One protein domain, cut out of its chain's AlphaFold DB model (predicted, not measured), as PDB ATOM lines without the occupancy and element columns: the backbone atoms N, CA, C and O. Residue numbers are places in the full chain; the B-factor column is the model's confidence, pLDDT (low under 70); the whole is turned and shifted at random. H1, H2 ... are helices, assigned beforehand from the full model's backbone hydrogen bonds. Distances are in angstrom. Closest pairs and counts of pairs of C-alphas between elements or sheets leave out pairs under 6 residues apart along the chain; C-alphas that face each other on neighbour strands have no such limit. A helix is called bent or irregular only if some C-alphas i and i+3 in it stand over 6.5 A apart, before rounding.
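This is residues 295 to 335 of the 802 residues of the protein "Zn(2)-C6 fungal-type domain-containing protein" of Phialocephala subalpina (UniProt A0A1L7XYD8). Three short helices are strung along the length of an elongated body: H1 at one end, H2 partway along and to one side, and H3 towards the other end. A long loop, residues 310 to 329, folds back from H2 towards H1, turns, and then runs the other way to reach H3. The printed part has 41 residues with three named helices, H1, H2 and H3 in that order along the chain, and no named strand; the class is all helix, though under half of the residues, 17 of 41, are in named elements. The whole is only just compact, close to loose, with a radius of gyration of the C-alphas of 10.3 A, and its C-alphas span 33 by 17 by 12 A.

The printed part begins with H1, residues 295 to 301, from Met 295 to Val 301. Its first C-alpha, 295, is at (46.371, 34.016, 37.978), and the helix measures 9.9 A from first to last C-alpha. With 7 residues it is the longest helix by residues. Residues 302 to 304 follow, and then comes H2, residues 305 to 309, from Trp 305 to Phe 309, which measures 6.2 A from first to last C-alpha. Its first C-alpha, 305, is at (47.406, 18.402, 44.851). After it comes a stretch of 20 residues with no named element, residues 310 to 329; within it, C-alpha 316 is at (40.180, 27.313, 39.692) and C-alpha 328 at (41.657, 3.569, 36.182). H3 is residues 330 to 334, from Asn 330 to Leu 334, and measures 6.5 A from first to last C-alpha. It ends with C-alpha 334 at (42.277, 10.674, 45.298), and Gly 335 is the last printed residue. None of the three helices is bent or irregular.

H1 touches no helix. H1 and H2 are apart, with no C-alpha of the one within 8 A of the other, although a tight link of 3 residues joins them. H1 and H3 are apart as well. H2 and H3 are near each other: they are close but not clearly touching, with 1 pair of C-alphas within 8 A. That closest pair is the C-alphas of Arg 306 and Trp 331, 7.0 A apart, and the two helices are 11.6 A from centre to centre. Residues 310 to 329, which join H2 to H3, have C-alphas that lie 5 to 16 A from the mean of all C-alphas. In the backbone, every O i to N i+4 pair inside H1, H2 and H3 is within hydrogen-bond range.

The outline is elongated. The two C-alphas farthest apart are those of Lys 296, in H1, and Glu 328, two residues before H3, at 33.0 A. The first and last printed C-alphas, those of Met 295 and Gly 335, are 22.4 A apart. The printed residues run from 295 to 335 without a gap, in a full chain of 802 residues. Of the two links, the one from H1 to H2 is tight and the one from H2 to H3 is long, with 20 residues. The mean pLDDT of the printed part of this predicted model is 89.0. By helix the mean is 79 in H1, 95 in H2 and 92 in H3. One printed residue, Glu 327 in the long link, is under 70, where the model's confidence is low.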
ATOM      1  N   MET A 295      45.220  34.270  37.103       75.38
ATOM      2  CA  MET A 295      46.371  34.016  37.978       75.38
ATOM      3  C   MET A 295      46.105  34.418  39.428       75.38
ATOM      4  O   MET A 295      46.486  33.686  40.334       75.38
ATOM      5  N   LYS A 296      45.440  35.553  39.667       79.69
ATOM      6  CA  LYS A 296      45.086  35.990  41.021       79.69
ATOM      7  C   LYS A 296      44.061  35.052  41.665       79.69
ATOM      8  O   LYS A 296      44.215  34.730  42.836       79.69
ATOM      9  N   ALA A 297      43.074  34.584  40.899       77.06
ATOM     10  CA  ALA A 297      42.086  33.608  41.354       77.06
ATOM     11  C   ALA A 297      42.734  32.253  41.688       77.06
ATOM     12  O   ALA A 297      42.467  31.677  42.741       77.06
ATOM     13  N   VAL A 298      43.651  31.770  40.844       75.00
ATOM     14  CA  VAL A 298      44.425  30.547  41.119       75.00
ATOM     15  C   VAL A 298      45.365  30.747  42.309       75.00
ATOM     16  O   VAL A 298      45.481  29.848  43.130       75.00
ATOM     17  N   LYS A 299      45.980  31.926  42.472       81.12
ATOM     18  CA  LYS A 299      46.810  32.245  43.646       81.12
ATOM     19  C   LYS A 299      45.982  32.288  44.937       81.12
ATOM     20  O   LYS A 299      46.502  31.907  45.975       81.12
ATOM     21  N   SER A 300      44.710  32.701  44.882       80.19
ATOM     22  CA  SER A 300      43.821  32.695  46.055       80.19
ATOM     23  C   SER A 300      43.258  31.319  46.406       80.19
ATOM     24  O   SER A 300      43.058  31.038  47.578       80.19
ATOM     25  N   VAL A 301      42.976  30.474  45.408       85.94
ATOM     26  CA  VAL A 301      42.385  29.137  45.621       85.94
ATOM     27  C   VAL A 301      43.464  28.052  45.783       85.94
ATOM     28  O   VAL A 301      43.213  27.002  46.369       85.94
ATOM     29  N   GLY A 302      44.672  28.301  45.273       92.25
ATOM     30  CA  GLY A 302      45.756  27.326  45.168       92.25
ATOM     31  C   GLY A 302      45.549  26.346  44.010       92.25
ATOM     32  O   GLY A 302      44.439  26.182  43.503       92.25
ATOM     33  N   ALA A 303      46.616  25.683  43.563       93.88
ATOM     34  CA  ALA A 303      46.513  24.542  42.650       93.88
ATOM     35  C   ALA A 303      46.036  23.286  43.406       93.88
ATOM     36  O   ALA A 303      46.229  23.177  44.615       93.88
ATOM     37  N   CYS A 304      45.417  22.331  42.706       96.44
ATOM     38  CA  CYS A 304      45.079  21.044  43.318       96.44
ATOM     39  C   CYS A 304      46.317  20.170  43.520       96.44
ATOM     40  O   CYS A 304      47.295  20.304  42.781       96.44
ATOM     41  N   TRP A 305      46.269  19.252  44.487       96.31
ATOM     42  CA  TRP A 305      47.406  18.402  44.851       96.31
ATOM     43  C   TRP A 305      47.981  17.661  43.647       96.31
ATOM     44  O   TRP A 305      49.181  17.718  43.399       96.31
ATOM     45  N   ARG A 306      47.125  17.072  42.804       95.38
ATOM     46  CA  ARG A 306      47.564  16.433  41.559       95.38
ATOM     47  C   ARG A 306      48.339  17.381  40.651       95.38
ATOM     48  O   ARG A 306      49.404  17.030  40.156       95.38
ATOM     49  N   CYS A 307      47.809  18.572  40.395       95.81
ATOM     50  CA  CYS A 307      48.479  19.539  39.529       95.81
ATOM     51  C   CYS A 307      49.778  20.066  40.151       95.81
ATOM     52  O   CYS A 307      50.720  20.317  39.404       95.81
ATOM     53  N   ILE A 308      49.860  20.163  41.484       95.00
ATOM     54  CA  ILE A 308      51.095  20.481  42.217       95.00
ATOM     55  C   ILE A 308      52.152  19.396  41.961       95.00
ATOM     56  O   ILE A 308      53.231  19.700  41.453       95.00
ATOM     57  N   PHE A 309      51.822  18.126  42.213       94.06
ATOM     58  CA  PHE A 309      52.750  16.999  42.059       94.06
ATOM     59  C   PHE A 309      53.148  16.728  40.604       94.06
ATOM     60  O   PHE A 309      54.303  16.416  40.320       94.06
ATOM     61  N   LEU A 310      52.213  16.885  39.664       92.94
ATOM     62  CA  LEU A 310      52.472  16.727  38.231       92.94
ATOM     63  C   LEU A 310      53.024  18.001  37.571       92.94
ATOM     64  O   LEU A 310      53.283  17.992  36.369       92.94
ATOM     65  N   ARG A 311      53.164  19.102  38.325       93.19
ATOM     66  CA  ARG A 311      53.552  20.441  37.838       93.19
ATOM     67  C   ARG A 311      52.747  20.902  36.617       93.19
ATOM     68  O   ARG A 311      53.276  21.536  35.702       93.19
ATOM     69  N   LYS A 312      51.455  20.570  36.589       93.88
ATOM     70  CA  LYS A 312      50.519  20.973  35.530       93.88
ATOM     71  C   LYS A 312      49.834  22.284  35.912       93.88
ATOM     72  O   LYS A 312      49.625  22.572  37.089       93.88
ATOM     73  N   LYS A 313      49.459  23.086  34.911       92.19
ATOM     74  CA  LYS A 313      48.621  24.274  35.142       92.19
ATOM     75  C   LYS A 313      47.297  23.818  35.747       92.19
ATOM     76  O   LYS A 313      46.745  22.829  35.293       92.19
ATOM     77  N   CYS A 314      46.806  24.522  36.755       93.94
ATOM     78  CA  CYS A 314      45.543  24.202  37.401       93.94
ATOM     79  C   CYS A 314      44.573  25.363  37.182       93.94
ATOM     80  O   CYS A 314      44.916  26.506  37.478       93.94
ATOM     81  N   ASP A 315      43.380  25.081  36.671       93.00
ATOM     82  CA  ASP A 315      42.267  26.035  36.659       93.00
ATOM     83  C   ASP A 315      41.656  26.158  38.077       93.00
ATOM     84  O   ASP A 315      42.046  25.382  38.954       93.00
ATOM     85  N   PRO A 316      40.789  27.144  38.369       90.56
ATOM     86  CA  PRO A 316      40.180  27.313  39.692       90.56
ATOM     87  C   PRO A 316      38.920  26.455  39.929       90.56
ATOM     88  O   PRO A 316      38.401  26.473  41.044       90.56
ATOM     89  N   GLU A 317      38.415  25.715  38.935       91.38
ATOM     90  CA  GLU A 317      37.208  24.895  39.094       91.38
ATOM     91  C   GLU A 317      37.487  23.676  39.988       91.38
ATOM     92  O   GLU A 317      38.628  23.232  40.161       91.38
ATOM     93  N   THR A 318      36.449  23.160  40.642       88.56
ATOM     94  CA  THR A 318      36.554  21.973  41.500       88.56
ATOM     95  C   THR A 318      35.451  20.990  41.102       88.56
ATOM     96  O   THR A 318      34.286  21.279  41.379       88.56
ATOM     97  N   PRO A 319      35.783  19.857  40.450       93.00
ATOM     98  CA  PRO A 319      37.130  19.410  40.071       93.00
ATOM     99  C   PRO A 319      37.769  20.256  38.956       93.00
ATOM    100  O   PRO A 319      37.073  20.884  38.167       93.00
ATOM    101  N   CYS A 320      39.103  20.241  38.890       93.88
ATOM    102  CA  CYS A 320      39.856  20.910  37.830       93.88
ATOM    103  C   CYS A 320      39.674  20.195  36.480       93.88
ATOM    104  O   CYS A 320      39.548  18.971  36.445       93.88
ATOM    105  N   LEU A 321      39.741  20.912  35.355       93.31
ATOM    106  CA  LEU A 321      39.547  20.341  34.010       93.31
ATOM    107  C   LEU A 321      40.604  19.295  33.634       93.31
ATOM    108  O   LEU A 321      40.362  18.427  32.800       93.31
ATOM    109  N   ILE A 322      41.790  19.389  34.234       92.06
ATOM    110  CA  ILE A 322      42.932  18.508  33.947       92.06
ATOM    111  C   ILE A 322      42.906  17.244  34.816       92.06
ATOM    112  O   ILE A 322      43.631  16.281  34.539       92.06
ATOM    113  N   CYS A 323      42.123  17.251  35.889       93.00
ATOM    114  CA  CYS A 323      41.971  16.144  36.816       93.00
ATOM    115  C   CYS A 323      41.178  15.014  36.124       93.00
ATOM    116  O   CYS A 323      40.218  15.315  35.414       93.00
ATOM    117  N   PRO A 324      41.604  13.740  36.247       87.50
ATOM    118  CA  PRO A 324      40.951  12.627  35.561       87.50
ATOM    119  C   PRO A 324      39.506  12.469  36.045       87.50
ATOM    120  O   PRO A 324      39.190  12.830  37.178       87.50
ATOM    121  N   LYS A 325      38.644  11.957  35.162       85.00
ATOM    122  CA  LYS A 325      37.209  11.738  35.407       85.00
ATOM    123  C   LYS A 325      36.775  10.270  35.201       85.00
ATOM    124  O   LYS A 325      35.588  10.055  34.995       85.00
ATOM    125  N   GLY A 326      37.699   9.305  35.140       73.38
ATOM    126  CA  GLY A 326      37.362   7.901  34.845       73.38
ATOM    127  C   GLY A 326      38.355   6.886  35.419       73.38
ATOM    128  O   GLY A 326      39.517   7.257  35.615       73.38
ATOM    129  N   GLU A 327      37.869   5.640  35.573       68.81
ATOM    130  CA  GLU A 327      38.013   4.712  36.730       68.81
ATOM    131  C   GLU A 327      39.389   4.045  36.991       68.81
ATOM    132  O   GLU A 327      39.502   3.156  37.835       68.81
ATOM    133  N   GLU A 328      40.459   4.428  36.290       81.06
ATOM    134  CA  GLU A 328      41.657   3.569  36.182       81.06
ATOM    135  C   GLU A 328      42.943   4.126  36.816       81.06
ATOM    136  O   GLU A 328      44.019   3.552  36.641       81.06
ATOM    137  N   SER A 329      42.902   5.244  37.554       90.75
ATOM    138  CA  SER A 329      44.138   5.838  38.103       90.75
ATOM    139  C   SER A 329      44.113   6.087  39.609       90.75
ATOM    140  O   SER A 329      43.140   6.602  40.150       90.75
ATOM    141  N   ASN A 330      45.254   5.880  40.285       92.19
ATOM    142  CA  ASN A 330      45.436   6.265  41.698       92.19
ATOM    143  C   ASN A 330      45.099   7.751  41.954       92.19
ATOM    144  O   ASN A 330      44.684   8.135  43.043       92.19
ATOM    145  N   TRP A 331      45.260   8.597  40.933       93.62
ATOM    146  CA  TRP A 331      44.915  10.019  40.975       93.62
ATOM    147  C   TRP A 331      43.417  10.303  41.002       93.62
ATOM    148  O   TRP A 331      43.012  11.379  41.433       93.62
ATOM    149  N   GLU A 332      42.607   9.392  40.495       90.31
ATOM    150  CA  GLU A 332      41.161   9.529  40.490       90.31
ATOM    151  C   GLU A 332      40.563   9.104  41.826       90.31
ATOM    152  O   GLU A 332      39.773   9.863  42.378       90.31
ATOM    153  N   ALA A 333      41.016   7.980  42.397       90.25
ATOM    154  CA  ALA A 333      40.638   7.561  43.750       90.25
ATOM    155  C   ALA A 333      40.976   8.622  44.814       90.25
ATOM    156  O   ALA A 333      40.382   8.642  45.895       90.25
ATOM    157  N   LEU A 334      41.943   9.497  44.506       92.62
ATOM    158  CA  LEU A 334      42.277  10.674  45.298       92.62
ATOM    159  C   LEU A 334      41.345  11.866  45.033       92.62
ATOM    160  O   LEU A 334      41.120  12.651  45.937       92.62
ATOM    161  N   GLY A 335      40.840  12.054  43.815       93.06
ATOM    162  CA  GLY A 335      40.025  13.211  43.444       93.06
ATOM    163  C   GLY A 335      40.795  14.539  43.317       93.06
ATOM    164  O   GLY A 335      42.027  14.609  43.276       93.06
TER     165      GLY A 335